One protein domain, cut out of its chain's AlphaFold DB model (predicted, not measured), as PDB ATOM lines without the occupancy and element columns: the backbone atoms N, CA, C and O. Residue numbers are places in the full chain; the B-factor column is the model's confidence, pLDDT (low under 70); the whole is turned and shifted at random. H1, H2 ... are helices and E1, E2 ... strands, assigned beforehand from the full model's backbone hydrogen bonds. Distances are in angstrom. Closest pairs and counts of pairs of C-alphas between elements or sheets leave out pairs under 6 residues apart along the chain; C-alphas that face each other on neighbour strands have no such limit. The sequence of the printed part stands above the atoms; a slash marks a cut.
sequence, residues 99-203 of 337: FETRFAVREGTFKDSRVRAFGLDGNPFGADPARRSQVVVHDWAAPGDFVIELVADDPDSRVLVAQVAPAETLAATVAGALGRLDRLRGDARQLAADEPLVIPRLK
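AT A GLANCE: This is residues 99 to 203 of the 337 residues of an uncharacterized protein of Sorangium cellulosum So0157-2 (UniProt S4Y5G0). Two small three-stranded sheets stand apart as two parts of an angled body: the sheet E3 E4 E5 makes the middle, with H2 across one face, and a long hairpin E1 E2, with the short strand E6 beside E2, makes the second sheet away from H2. The short helix H1 leads from the second sheet's side of the chain into E3, and H3 grazes the middle sheet beside E3. The printed part has 105 residues with three named helices and six named strands, in the order E1 E2 H1 E3 E4 E5 H2 H3 E6; both sheets are antiparallel, and the class is mixed, helices and strands. The whole is compact, with a radius of gyration of the C-alphas of 14.1 A and spans of 43 by 36 by 27 A.

HOW THE PARTS SIT: E3, residues 135 to 142, E4, residues 145 to 150, and E5, residues 159 to 163, form a meander, each strand the antiparallel neighbour of the one before. E3 bends by 70 degrees at residue 138. The hairpin E3 and E4 has N 136 and O 149 within hydrogen-bond range at 2.9 A; the hairpin E4 and E5 has N 148 and O 161 at 3.0 A. H2, residues 170 to 178, is on this sheet at a height over the sheet of 11.0 A, over E5 and, only just, over E4, on which 3 of its C-alphas fall. It runs across the strands, at 75 degrees to E5 on the local plane; the closest C-alphas of H2 and E5, those of Ala 177 and Ala 162, are 6.5 A apart. H3, residues 186 to 189, only grazes the sheet with residues 187 to 189; its closest C-alpha to E3 is that of Arg 189, 4.4 A from that of Val 137. In the other sheet, E1, residues 104 to 110, and E2, residues 113 to 119, form a hairpin with N 106 and O 117 at 2.9 A. E6, residues 198 to 200, is antiparallel to E2, with N 199 and O 118 at 2.8 A. H1, residues 129 to 133, is not on either sheet. Among the pairs that are apart are E5 and E6, and H2 and H3. Every O i to N i+4 pair is within hydrogen-bond range in H1 and H2; H3 is too short for one.

IN THESE COORDINATES: E1 begins at C-alpha 104, (201.951, 134.671, 176.814), and is 17.5 A long; E2 is 17.6 A. E3 is 17.8 A, E4 16.7 A, E5 13.4 A and H2 12.2 A. H1 and H3 are each 6.0 A, and E6, 6.8 A, ends at C-alpha 200, (205.720, 129.235, 186.616).

THE WHOLE: The C-alphas farthest apart, those of Phe 125 and Glu 168, are 44.5 A apart. The printed part has no cut and no long link. The mean pLDDT of the printed part is 91.3, and residues 122 to 127 are under 70.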
ATOM      1  N   PHE A  99     192.182 136.511 183.851       96.94
ATOM      2  CA  PHE A  99     192.849 137.696 183.328       96.94
ATOM      3  C   PHE A  99     192.148 138.143 182.051       96.94
ATOM      4  O   PHE A  99     191.897 137.312 181.174       96.94
ATOM      5  N   GLU A 100     191.857 139.438 181.934       94.75
ATOM      6  CA  GLU A 100     191.166 139.982 180.760       94.75
ATOM      7  C   GLU A 100     191.973 139.742 179.480       94.75
ATOM      8  O   GLU A 100     191.448 139.216 178.496       94.75
ATOM      9  N   THR A 101     193.280 140.019 179.515       94.19
ATOM     10  CA  THR A 101     194.198 139.616 178.449       94.19
ATOM     11  C   THR A 101     195.011 138.406 178.892       94.19
ATOM     12  O   THR A 101     195.787 138.447 179.846       94.19
ATOM     13  N   ARG A 102     194.889 137.293 178.165       94.38
ATOM     14  CA  ARG A 102     195.688 136.092 178.443       94.38
ATOM     15  C   ARG A 102     197.182 136.398 178.288       94.38
ATOM     16  O   ARG A 102     197.617 136.873 177.234       94.38
ATOM     17  N   PHE A 103     197.975 136.077 179.307       94.81
ATOM     18  CA  PHE A 103     199.432 136.189 179.246       94.81
ATOM     19  C   PHE A 103     200.025 135.252 178.182       94.81
ATOM     20  O   PHE A 103     199.408 134.272 177.757       94.81
ATOM     21  N   ALA A 104     201.250 135.537 177.748       92.12
ATOM     22  CA  ALA A 104     201.951 134.671 176.814       92.12
ATOM     23  C   ALA A 104     202.373 133.369 177.503       92.12
ATOM     24  O   ALA A 104     202.916 133.400 178.609       92.12
ATOM     25  N   VAL A 105     202.158 132.228 176.846       92.75
ATOM     26  CA  VAL A 105     202.696 130.936 177.296       92.75
ATOM     27  C   VAL A 105     204.177 130.888 176.961       92.75
ATOM     28  O   VAL A 105     204.572 131.159 175.829       92.75
ATOM     29  N   ARG A 106     205.001 130.538 177.947       90.25
ATOM     30  CA  ARG A 106     206.459 130.526 177.814       90.25
ATOM     31  C   ARG A 106     207.061 129.358 178.578       90.25
ATOM     32  O   ARG A 106     206.375 128.561 179.219       90.25
ATOM     33  N   GLU A 107     208.376 129.300 178.545       91.94
ATOM     34  CA  GLU A 107     209.151 128.506 179.481       91.94
ATOM     35  C   GLU A 107     209.857 129.432 180.460       91.94
ATOM     36  O   GLU A 107     210.155 130.587 180.149       91.94
ATOM     37  N   GLY A 108     210.101 128.914 181.652       90.69
ATOM     38  CA  GLY A 108     210.882 129.578 182.675       90.69
ATOM     39  C   GLY A 108     211.815 128.592 183.349       90.69
ATOM     40  O   GLY A 108     211.813 127.391 183.057       90.69
ATOM     41  N   THR A 109     212.575 129.114 184.295       93.62
ATOM     42  CA  THR A 109     213.463 128.328 185.138       93.62
ATOM     43  C   THR A 109     213.032 128.533 186.580       93.62
ATOM     44  O   THR A 109     212.895 129.669 187.031       93.62
ATOM     45  N   PHE A 110     212.786 127.444 187.300       93.00
ATOM     46  CA  PHE A 110     212.533 127.476 188.734       93.00
ATOM     47  C   PHE A 110     213.603 126.643 189.432       93.00
ATOM     48  O   PHE A 110     213.670 125.427 189.234       93.00
ATOM     49  N   LYS A 111     214.450 127.310 190.226       92.19
ATOM     50  CA  LYS A 111     215.720 126.743 190.709       92.19
ATOM     51  C   LYS A 111     216.533 126.210 189.521       92.19
ATOM     52  O   LYS A 111     216.795 126.971 188.601       92.19
ATOM     53  N   ASP A 112     216.842 124.919 189.494       93.44
ATOM     54  CA  ASP A 112     217.639 124.289 188.434       93.44
ATOM     55  C   ASP A 112     216.781 123.576 187.371       93.44
ATOM     56  O   ASP A 112     217.294 122.842 186.531       93.44
ATOM     57  N   SER A 113     215.454 123.744 187.409       95.62
ATOM     58  CA  SER A 113     214.517 123.029 186.534       95.62
ATOM     59  C   SER A 113     213.846 123.949 185.517       95.62
ATOM     60  O   SER A 113     213.300 124.996 185.871       95.62
ATOM     61  N   ARG A 114     213.813 123.517 184.250       95.75
ATOM     62  CA  ARG A 114     212.998 124.145 183.198       95.75
ATOM     63  C   ARG A 114     211.531 123.786 183.419       95.75
ATOM     64  O   ARG A 114     211.190 122.613 183.552       95.75
ATOM     65  N   VAL A 115     210.663 124.790 183.450       96.88
ATOM     66  CA  VAL A 115     209.235 124.638 183.756       96.88
ATOM     67  C   VAL A 115     208.372 125.372 182.739       96.88
ATOM     68  O   VAL A 115     208.793 126.354 182.124       96.88
ATOM     69  N   ARG A 116     207.122 124.924 182.583       96.62
ATOM     70  CA  ARG A 116     206.113 125.706 181.858       96.62
ATOM     71  C   ARG A 116     205.790 126.963 182.658       96.62
ATOM     72  O   ARG A 116     205.508 126.882 183.853       96.62
ATOM     73  N   ALA A 117     205.783 128.100 181.984       96.38
ATOM     74  CA  ALA A 117     205.567 129.401 182.587       96.38
ATOM     75  C   ALA A 117     204.624 130.254 181.731       96.38
ATOM     76  O   ALA A 117     204.194 129.861 180.641       96.38
ATOM     77  N   PHE A 118     204.292 131.426 182.244       95.38
ATOM     78  CA  PHE A 118     203.573 132.459 181.521       95.38
ATOM     79  C   PHE A 118     204.090 133.842 181.908       95.38
ATOM     80  O   PHE A 118     204.796 133.988 182.903       95.38
ATOM     81  N   GLY A 119     203.752 134.859 181.126       93.38
ATOM     82  CA  GLY A 119     204.048 136.243 181.476       93.38
ATOM     83  C   GLY A 119     204.028 137.149 180.257       93.38
ATOM     84  O   GLY A 119     203.136 137.039 179.414       93.38
ATOM     85  N   LEU A 120     205.001 138.046 180.162       89.62
ATOM     86  CA  LEU A 120     205.079 139.022 179.078       89.62
ATOM     87  C   LEU A 120     206.005 138.539 177.970       89.62
ATOM     88  O   LEU A 120     207.017 137.898 178.248       89.62
ATOM     89  N   ASP A 121     205.670 138.858 176.721       70.75
ATOM     90  CA  ASP A 121     206.528 138.575 175.572       70.75
ATOM     91  C   ASP A 121     207.841 139.364 175.675       70.75
ATOM     92  O   ASP A 121     207.847 140.554 175.985       70.75
ATOM     93  N   GLY A 122     208.961 138.691 175.395       56.62
ATOM     94  CA  GLY A 122     210.292 139.306 175.325       56.62
ATOM     95  C   GLY A 122     210.608 139.900 173.950       56.62
ATOM     96  O   GLY A 122     211.772 139.916 173.563       56.62
ATOM     97  N   ASN A 123     209.592 140.279 173.167       52.66
ATOM     98  CA  ASN A 123     209.802 140.805 171.823       52.66
ATOM     99  C   ASN A 123     210.221 142.290 171.893       52.66
ATOM    100  O   ASN A 123     209.414 143.110 172.335       52.66
ATOM    101  N   PRO A 124     211.424 142.672 171.419       45.84
ATOM    102  CA  PRO A 124     211.855 144.071 171.359       45.84
ATOM    103  C   PRO A 124     211.044 144.932 170.369       45.84
ATOM    104  O   PRO A 124     211.183 146.151 170.378       45.84
ATOM    105  N   PHE A 125     210.187 144.330 169.532       44.41
ATOM    106  CA  PHE A 125     209.373 145.035 168.527       44.41
ATOM    107  C   PHE A 125     207.951 145.396 168.983       44.41
ATOM    108  O   PHE A 125     207.148 145.855 168.171       44.41
ATOM    109  N   GLY A 126     207.633 145.233 170.268       51.53
ATOM    110  CA  GLY A 126     206.429 145.816 170.851       51.53
ATOM    111  C   GLY A 126     206.059 145.201 172.193       51.53
ATOM    112  O   GLY A 126     205.831 143.997 172.293       51.53
ATOM    113  N   ALA A 127     205.953 146.048 173.215       55.22
ATOM    114  CA  ALA A 127     205.226 145.725 174.430       55.22
ATOM    115  C   ALA A 127     203.768 145.434 174.054       55.22
ATOM    116  O   ALA A 127     203.162 146.247 173.369       55.22
ATOM    117  N   ASP A 128     203.205 144.309 174.494       75.00
ATOM    118  CA  ASP A 128     201.751 144.144 174.535       75.00
ATOM    119  C   ASP A 128     201.236 145.004 175.703       75.00
ATOM    120  O   ASP A 128     201.426 144.609 176.865       75.00
ATOM    121  N   PRO A 129     200.684 146.208 175.442       85.19
ATOM    122  CA  PRO A 129     200.365 147.154 176.504       85.19
ATOM    123  C   PRO A 129     199.212 146.639 177.367       85.19
ATOM    124  O   PRO A 129     199.185 146.909 178.565       85.19
ATOM    125  N   ALA A 130     198.314 145.831 176.792       89.56
ATOM    126  CA  ALA A 130     197.180 145.256 177.504       89.56
ATOM    127  C   ALA A 130     197.658 144.270 178.579       89.56
ATOM    128  O   ALA A 130     197.329 144.427 179.754       89.56
ATOM    129  N   ARG A 131     198.552 143.333 178.227       91.25
ATOM    130  CA  ARG A 131     199.129 142.397 179.214       91.25
ATOM    131  C   ARG A 131     199.956 143.084 180.300       91.25
ATOM    132  O   ARG A 131     200.035 142.565 181.407       91.25
ATOM    133  N   ARG A 132     200.599 144.216 179.998       92.06
ATOM    134  CA  ARG A 132     201.335 145.007 181.003       92.06
ATOM    135  C   ARG A 132     200.400 145.765 181.931       92.06
ATOM    136  O   ARG A 132     200.658 145.805 183.124       92.06
ATOM    137  N   SER A 133     199.308 146.312 181.400       92.25
ATOM    138  CA  SER A 133     198.346 147.095 182.185       92.25
ATOM    139  C   SER A 133     197.648 146.295 183.291       92.25
ATOM    140  O   SER A 133     197.233 146.874 184.287       92.25
ATOM    141  N   GLN A 134     197.583 144.966 183.158       95.06
ATOM    142  CA  GLN A 134     197.062 144.053 184.183       95.06
ATOM    143  C   GLN A 134     198.136 143.540 185.163       95.06
ATOM    144  O   GLN A 134     197.896 142.571 185.883       95.06
ATOM    145  N   VAL A 135     199.332 144.136 185.186       96.56
ATOM    146  CA  VAL A 135     200.383 143.840 186.170       96.56
ATOM    147  C   VAL A 135     200.631 145.089 186.997       96.56
ATOM    148  O   VAL A 135     200.978 146.139 186.461       96.56
ATOM    149  N   VAL A 136     200.493 144.961 188.313       97.12
ATOM    150  CA  VAL A 136     200.738 146.057 189.248       97.12
ATOM    151  C   VAL A 136     201.889 145.684 190.168       97.12
ATOM    152  O   VAL A 136     201.817 144.713 190.920       97.12
ATOM    153  N   VAL A 137     202.961 146.468 190.125       97.75
ATOM    154  CA  VAL A 137     204.112 146.313 191.016       97.75
ATOM    155  C   VAL A 137     203.802 147.017 192.331       97.75
ATOM    156  O   VAL A 137     203.524 148.216 192.373       97.75
ATOM    157  N   HIS A 138     203.802 146.262 193.424       98.06
ATOM    158  CA  HIS A 138     203.560 146.796 194.762       98.06
ATOM    159  C   HIS A 138     204.858 147.108 195.502       98.06
ATOM    160  O   HIS A 138     204.926 148.098 196.231       98.06
ATOM    161  N   ASP A 139     205.878 146.276 195.296       97.81
ATOM    162  CA  ASP A 139     207.196 146.396 195.913       97.81
ATOM    163  C   ASP A 139     208.254 145.731 195.029       97.81
ATOM    164  O   ASP A 139     208.022 144.648 194.487       97.81
ATOM    165  N   TRP A 140     209.424 146.360 194.936       96.25
ATOM    166  CA  TRP A 140     210.622 145.814 194.301       96.25
ATOM    167  C   TRP A 140     211.840 146.254 195.115       96.25
ATOM    168  O   TRP A 140     212.254 147.410 195.049       96.25
ATOM    169  N   ALA A 141     212.392 145.342 195.917       94.50
ATOM    170  CA  ALA A 141     213.551 145.636 196.757       94.50
ATOM    171  C   ALA A 141     214.863 145.254 196.057       94.50
ATOM    172  O   ALA A 141     215.843 145.997 196.108       94.50
ATOM    173  N   ALA A 142     214.878 144.091 195.407       93.38
ATOM    174  CA  ALA A 142     216.024 143.540 194.694       93.38
ATOM    175  C   ALA A 142     215.571 142.401 193.759       93.38
ATOM    176  O   ALA A 142     214.451 141.901 193.900       93.38
ATOM    177  N   PRO A 143     216.437 141.915 192.848       90.94
ATOM    178  CA  PRO A 143     216.176 140.684 192.112       90.94
ATOM    179  C   PRO A 143     215.807 139.526 193.047       90.94
ATOM    180  O   PRO A 143     216.602 139.119 193.892       90.94
ATOM    181  N   GLY A 144     214.595 138.995 192.883       91.25
ATOM    182  CA  GLY A 144     214.072 137.912 193.716       91.25
ATOM    183  C   GLY A 144     213.473 138.341 195.061       91.25
ATOM    184  O   GLY A 144     213.176 137.462 195.867       91.25
ATOM    185  N   ASP A 145     213.279 139.643 195.297       96.62
ATOM    186  CA  ASP A 145     212.540 140.181 196.446       96.62
ATOM    187  C   ASP A 145     211.526 141.245 195.989       96.62
ATOM    188  O   ASP A 145     211.868 142.417 195.788       96.62
ATOM    189  N   PHE A 146     210.283 140.814 195.765       97.56
ATOM    190  CA  PHE A 146     209.236 141.637 195.163       97.56
ATOM    191  C   PHE A 146     207.820 141.140 195.436       97.56
ATOM    192  O   PHE A 146     207.588 139.967 195.743       97.56
ATOM    193  N   VAL A 147     206.857 142.045 195.253       98.44
ATOM    194  CA  VAL A 147     205.422 141.751 195.301       98.44
ATOM    195  C   VAL A 147     204.744 142.383 194.096       98.44
ATOM    196  O   VAL A 147     204.824 143.596 193.890       98.44
ATOM    197  N   ILE A 148     204.048 141.555 193.323       98.06
ATOM    198  CA  ILE A 148     203.233 141.979 192.188       98.06
ATOM    199  C   ILE A 148     201.802 141.459 192.334       98.06
ATOM    200  O   ILE A 148     201.552 140.428 192.964       98.06
ATOM    201  N   GLU A 149     200.873 142.164 191.710       98.12
ATOM    202  CA  GLU A 149     199.484 141.763 191.530       98.12
ATOM    203  C   GLU A 149     199.217 141.537 190.041       98.12
ATOM    204  O   GLU A 149     199.651 142.318 189.191       98.12
ATOM    205  N   LEU A 150     198.511 140.451 189.733       97.88
ATOM    206  CA  LEU A 150     197.948 140.186 188.416       97.88
ATOM    207  C   LEU A 150     196.459 140.530 188.484       97.88
ATOM    208  O   LEU A 150     195.689 139.833 189.149       97.88
ATOM    209  N   VAL A 151     196.070 141.620 187.829       97.12
ATOM    210  CA  VAL A 151     194.695 142.127 187.842       97.12
ATOM    211  C   VAL A 151     193.792 141.143 187.101       97.12
ATOM    212  O   VAL A 151     194.086 140.742 185.972       97.12
ATOM    213  N   ALA A 152     192.708 140.738 187.758       96.06
ATOM    214  CA  ALA A 152     191.720 139.802 187.238       96.06
ATOM    215  C   ALA A 152     190.370 140.491 186.975       96.06
ATOM    216  O   ALA A 152     190.200 141.678 187.237       96.06
ATOM    217  N   ASP A 153     189.410 139.726 186.463       95.19
ATOM    218  CA  ASP A 153     188.045 140.136 186.115       95.19
ATOM    219  C   ASP A 153     187.123 140.416 187.316       95.19
ATOM    220  O   ASP A 153     185.958 140.764 187.130       95.19
ATOM    221  N   ASP A 154     187.635 140.283 188.538       93.62
ATOM    222  CA  ASP A 154     186.922 140.564 189.778       93.62
ATOM    223  C   ASP A 154     187.684 141.617 190.600       93.62
ATOM    224  O   ASP A 154     188.754 141.299 191.130       93.62
ATOM    225  N   PRO A 155     187.158 142.849 190.731       89.06
ATOM    226  CA  PRO A 155     187.838 143.936 191.433       89.06
ATOM    227  C   PRO A 155     187.920 143.734 192.953       89.06
ATOM    228  O   PRO A 155     188.763 144.363 193.597       89.06
ATOM    229  N   ASP A 156     187.084 142.865 193.527       89.75
ATOM    230  CA  ASP A 156     187.084 142.571 194.964       89.75
ATOM    231  C   ASP A 156     188.090 141.465 195.329       89.75
ATOM    232  O   ASP A 156     188.371 141.218 196.505       89.75
ATOM    233  N   SER A 157     188.695 140.825 194.322       91.44
ATOM    234  CA  SER A 157     189.684 139.760 194.478       91.44
ATOM    235  C   SER A 157     191.053 140.163 193.932       91.44
ATOM    236  O   SER A 157     191.179 140.939 192.991       91.44
ATOM    237  N   ARG A 158     192.123 139.586 194.493       93.50
ATOM    238  CA  ARG A 158     193.504 139.843 194.047       93.50
ATOM    239  C   ARG A 158     194.262 138.551 193.806       93.50
ATOM    240  O   ARG A 158     194.224 137.640 194.633       93.50
ATOM    241  N   VAL A 159     195.029 138.505 192.717       97.88
ATOM    242  CA  VAL A 159     196.032 137.458 192.484       97.88
ATOM    243  C   VAL A 159     197.409 138.042 192.775       97.88
ATOM    244  O   VAL A 159     198.001 138.715 191.936       97.88
ATOM    245  N   LEU A 160     197.924 137.785 193.976       97.94
ATOM    246  CA  LEU A 160     199.250 138.243 194.386       97.94
ATOM    247  C   LEU A 160     200.307 137.171 194.121       97.94
ATOM    248  O   LEU A 160     200.134 136.003 194.474       97.94
ATOM    249  N   VAL A 161     201.437 137.591 193.556       98.06
ATOM    250  CA  VAL A 161     202.650 136.781 193.449       98.06
ATOM    251  C   VAL A 161     203.762 137.524 194.173       98.06
ATOM    252  O   VAL A 161     204.141 138.632 193.800       98.06
ATOM    253  N   ALA A 162     204.268 136.909 195.235       97.75
ATOM    254  CA  ALA A 162     205.312 137.475 196.072       97.75
ATOM    255  C   ALA A 162     206.517 136.538 196.084       97.75
ATOM    256  O   ALA A 162     206.399 135.374 196.473       97.75
ATOM    257  N   GLN A 163     207.675 137.054 195.683       97.38
ATOM    258  CA  GLN A 163     208.947 136.403 195.946       97.38
ATOM    259  C   GLN A 163     209.556 137.108 197.151       97.38
ATOM    260  O   GLN A 163     210.010 138.237 197.041       97.38
ATOM    261  N   VAL A 164     209.478 136.473 198.318       96.44
ATOM    262  CA  VAL A 164     209.917 137.038 199.600       96.44
ATOM    263  C   VAL A 164     210.598 135.957 200.431       96.44
ATOM    264  O   VAL A 164     210.339 134.765 200.246       96.44
ATOM    265  N   ALA A 165     211.454 136.361 201.369       95.12
ATOM    266  CA  ALA A 165     211.994 135.431 202.352       95.12
ATOM    267  C   ALA A 165     210.853 134.845 203.214       95.12
ATOM    268  O   ALA A 165     210.005 135.608 203.691       95.12
ATOM    269  N   PRO A 166     210.803 133.517 203.424       95.94
ATOM    270  CA  PRO A 166     209.802 132.916 204.296       95.94
ATOM    271  C   PRO A 166     210.046 133.328 205.753       95.94
ATOM    272  O   PRO A 166     211.184 133.340 206.221       95.94
ATOM    273  N   ALA A 167     208.968 133.639 206.471       96.38
ATOM    274  CA  ALA A 167     208.988 133.805 207.922       96.38
ATOM    275  C   ALA A 167     208.805 132.447 208.629       96.38
ATOM    276  O   ALA A 167     208.589 131.422 207.983       96.38
ATOM    277  N   GLU A 168     208.836 132.438 209.967       95.12
ATOM    278  CA  GLU A 168     208.656 131.216 210.772       95.12
ATOM    279  C   GLU A 168     207.317 130.510 210.520       95.12
ATOM    280  O   GLU A 168     207.218 129.289 210.629       95.12
ATOM    281  N   THR A 169     206.275 131.269 210.160       91.44
ATOM    282  CA  THR A 169     204.950 130.729 209.849       91.44
ATOM    283  C   THR A 169     204.433 131.244 208.511       91.44
ATOM    284  O   THR A 169     204.797 132.325 208.034       91.44
ATOM    285  N   LEU A 170     203.516 130.481 207.908       91.62
ATOM    286  CA  LEU A 170     202.819 130.913 206.698       91.62
ATOM    287  C   LEU A 170     202.031 132.210 206.938       91.62
ATOM    288  O   LEU A 170     202.086 133.102 206.102       91.62
ATOM    289  N   ALA A 171     201.359 132.342 208.087       89.44
ATOM    290  CA  ALA A 171     200.607 133.547 208.439       89.44
ATOM    291  C   ALA A 171     201.512 134.788 208.517       89.44
ATOM    292  O   ALA A 171     201.185 135.821 207.938       89.44
ATOM    293  N   ALA A 172     202.686 134.668 209.147       93.44
ATOM    294  CA  ALA A 172     203.671 135.748 209.191       93.44
ATOM    295  C   ALA A 172     204.221 136.087 207.793       93.44
ATOM    296  O   ALA A 172     204.402 137.259 207.469       93.44
ATOM    297  N   THR A 173     204.424 135.079 206.939       96.56
ATOM    298  CA  THR A 173     204.863 135.284 205.546       96.56
ATOM    299  C   THR A 173     203.799 136.027 204.729       96.56
ATOM    300  O   THR A 173     204.120 136.977 204.019       96.56
ATOM    301  N   VAL A 174     202.523 135.647 204.871       95.25
ATOM    302  CA  VAL A 174     201.385 136.325 204.228       95.25
ATOM    303  C   VAL A 174     201.273 137.766 204.716       95.25
ATOM    304  O   VAL A 174     201.231 138.676 203.893       95.25
ATOM    305  N   ALA A 175     201.299 137.999 206.032       94.75
ATOM    306  CA  ALA A 175     201.259 139.346 206.599       94.75
ATOM    307  C   ALA A 175     202.423 140.216 206.090       94.75
ATOM    308  O   ALA A 175     202.223 141.376 205.733       94.75
ATOM    309  N   GLY A 176     203.623 139.638 205.985       96.69
ATOM    310  CA  GLY A 176     204.800 140.303 205.430       96.69
ATOM    311  C   GLY A 176     204.650 140.687 203.957       96.69
ATOM    312  O   GLY A 176     205.101 141.762 203.572       96.69
ATOM    313  N   ALA A 177     204.003 139.854 203.137       97.25
ATOM    314  CA  ALA A 177     203.701 140.181 201.742       97.25
ATOM    315  C   ALA A 177     202.594 141.245 201.625       97.25
ATOM    316  O   ALA A 177     202.741 142.202 200.867       97.25
ATOM    317  N   LEU A 178     201.520 141.132 202.413       96.62
ATOM    318  CA  LEU A 178     200.413 142.098 202.415       96.62
ATOM    319  C   LEU A 178     200.849 143.486 202.907       96.62
ATOM    320  O   LEU A 178     200.431 144.498 202.353       96.62
ATOM    321  N   GLY A 179     201.765 143.557 203.876       97.44
ATOM    322  CA  GLY A 179     202.341 144.823 204.347       97.44
ATOM    323  C   GLY A 179     203.175 145.574 203.297       97.44
ATOM    324  O   GLY A 179     203.607 146.699 203.547       97.44
ATOM    325  N   ARG A 180     203.425 144.973 202.126       97.44
ATOM    326  CA  ARG A 180     204.181 145.576 201.017       97.44
ATOM    327  C   ARG A 180     203.294 146.190 199.936       97.44
ATOM    328  O   ARG A 180     203.823 146.871 199.066       97.44
ATOM    329  N   LEU A 181     201.971 146.003 200.000       96.31
ATOM    330  CA  LEU A 181     201.039 146.432 198.945       96.31
ATOM    331  C   LEU A 181     201.032 147.949 198.691       96.31
ATOM    332  O   LEU A 181     200.583 148.412 197.646       96.31
ATOM    333  N   ASP A 182     201.559 148.726 199.623       94.19
ATOM    334  CA  ASP A 182     201.484 150.180 199.607       94.19
ATOM    335  C   ASP A 182     202.839 150.884 199.432       94.19
ATOM    336  O   ASP A 182     202.908 152.111 199.537       94.19
ATOM    337  N   ARG A 183     203.916 150.130 199.166       95.62
ATOM    338  CA  ARG A 183     205.288 150.665 199.114       95.62
ATOM    339  C   ARG A 183     205.573 151.486 197.862       95.62
ATOM    340  O   ARG A 183     206.187 152.545 197.967       95.62
ATOM    341  N   LEU A 184     205.115 151.033 196.698       95.50
ATOM    342  CA  LEU A 184     205.210 151.788 195.447       95.50
ATOM    343  C   LEU A 184     203.908 152.543 195.153       95.50
ATOM    344  O   LEU A 184     202.809 152.103 195.501       95.50
ATOM    345  N   ARG A 185     204.030 153.710 194.508       93.44
ATOM    346  CA  ARG A 185     202.930 154.643 194.205       93.44
ATOM    347  C   ARG A 185     203.080 155.235 192.802       93.44
ATOM    348  O   ARG A 185     204.190 155.332 192.290       93.44
ATOM    349  N   GLY A 186     201.961 155.669 192.217       93.69
ATOM    350  CA  GLY A 186     201.939 156.301 190.894       93.69
ATOM    351  C   GLY A 186     202.535 155.407 189.806       93.69
ATOM    352  O   GLY A 186     202.348 154.190 189.830       93.69
ATOM    353  N   ASP A 187     203.285 156.015 188.890       91.94
ATOM    354  CA  ASP A 187     203.880 155.330 187.735       91.94
ATOM    355  C   ASP A 187     204.907 154.259 188.123       91.94
ATOM    356  O   ASP A 187     205.103 153.311 187.375       91.94
ATOM    357  N   ALA A 188     205.491 154.325 189.327       93.19
ATOM    358  CA  ALA A 188     206.412 153.296 189.822       93.19
ATOM    359  C   ALA A 188     205.741 151.927 190.048       93.19
ATOM    360  O   ALA A 188     206.426 150.939 190.283       93.19
ATOM    361  N   ARG A 189     204.403 151.863 190.013       96.00
ATOM    362  CA  ARG A 189     203.649 150.601 190.071       96.00
ATOM    363  C   ARG A 189     203.448 149.957 188.700       96.00
ATOM    364  O   ARG A 189     202.911 148.854 188.636       96.00
ATOM    365  N   GLN A 190     203.804 150.643 187.618       92.75
ATOM    366  CA  GLN A 190     203.674 150.127 186.261       92.75
ATOM    367  C   GLN A 190     204.952 149.392 185.877       92.75
ATOM    368  O   GLN A 190     206.052 149.858 186.163       92.75
ATOM    369  N   LEU A 191     204.796 148.257 185.203       89.50
ATOM    370  CA  LEU A 191     205.934 147.543 184.648       89.50
ATOM    371  C   LEU A 191     206.489 148.305 183.433       89.50
ATOM    372  O   LEU A 191     205.731 148.665 182.524       89.50
ATOM    373  N   ALA A 192     207.800 148.528 183.393       84.06
ATOM    374  CA  ALA A 192     208.465 149.188 182.278       84.06
ATOM    375  C   ALA A 192     208.392 148.351 180.986       84.06
ATOM    376  O   ALA A 192     208.064 147.158 180.969       84.06
ATOM    377  N   ALA A 193     208.684 148.986 179.849       81.75
ATOM    378  CA  ALA A 193     208.560 148.345 178.541       81.75
ATOM    379  C   ALA A 193     209.492 147.126 178.385       81.75
ATOM    380  O   ALA A 193     209.091 146.111 177.807       81.75
ATOM    381  N   ASP A 194     210.706 147.225 178.921       81.38
ATOM    382  CA  ASP A 194     211.794 146.251 178.845       81.38
ATOM    383  C   ASP A 194     211.847 145.276 180.030       81.38
ATOM    384  O   ASP A 194     212.587 144.291 179.983       81.38
ATOM    385  N   GLU A 195     211.034 145.491 181.063       87.69
ATOM    386  CA  GLU A 195     210.975 144.612 182.226       87.69
ATOM    387  C   GLU A 195     210.317 143.258 181.880       87.69
ATOM    388  O   GLU A 195     209.180 143.204 181.390       87.69
ATOM    389  N   PRO A 196     211.011 142.128 182.120       88.94
ATOM    390  CA  PRO A 196     210.461 140.810 181.858       88.94
ATOM    391  C   PRO A 196     209.547 140.353 182.997       88.94
ATOM    392  O   PRO A 196     209.817 140.581 184.173       88.94
ATOM    393  N   LEU A 197     208.519 139.580 182.649       92.38
ATOM    394  CA  LEU A 197     207.710 138.841 183.615       92.38
ATOM    395  C   LEU A 197     207.626 137.377 183.193       92.38
ATOM    396  O   LEU A 197     207.213 137.082 182.069       92.38
ATOM    397  N   VAL A 198     208.005 136.474 184.099       94.44
ATOM    398  CA  VAL A 198     207.922 135.019 183.912       94.44
ATOM    399  C   VAL A 198     207.495 134.371 185.228       94.44
ATOM    400  O   VAL A 198     208.222 134.417 186.214       94.44
ATOM    401  N   ILE A 199     206.322 133.744 185.232       96.44
ATOM    402  CA  ILE A 199     205.716 133.089 186.393       96.44
ATOM    403  C   ILE A 199     205.482 131.612 186.044       96.44
ATOM    404  O   ILE A 199     204.816 131.321 185.045       96.44
ATOM    405  N   PRO A 200     206.015 130.649 186.817       97.62
ATOM    406  CA  PRO A 200     205.720 129.235 186.616       97.62
ATOM    407  C   PRO A 200     204.220 128.946 186.704       97.62
ATOM    408  O   PRO A 200     203.519 129.464 187.572       97.62
ATOM    409  N   ARG A 201     203.721 128.064 185.834       97.94
ATOM    410  CA  ARG A 201     202.355 127.551 185.976       97.94
ATOM    411  C   ARG A 201     202.268 126.688 187.228       97.94
ATOM    412  O   ARG A 201     203.065 125.767 187.395       97.94
ATOM    413  N   LEU A 202     201.254 126.928 188.047       96.94
ATOM    414  CA  LEU A 202     200.976 126.131 189.234       96.94
ATOM    415  C   LEU A 202     199.730 125.286 189.002       96.94
ATOM    416  O   LEU A 202     198.733 125.753 188.450       96.94
ATOM    417  N   LYS A 203     199.801 124.030 189.429       96.12
ATOM    418  CA  LYS A 203     198.658 123.131 189.529       96.12
ATOM    419  C   LYS A 203     198.902 122.199 190.702       96.12
ATOM    420  O   LYS A 203     199.916 121.507 190.723       96.12
TER     421      LYS A 203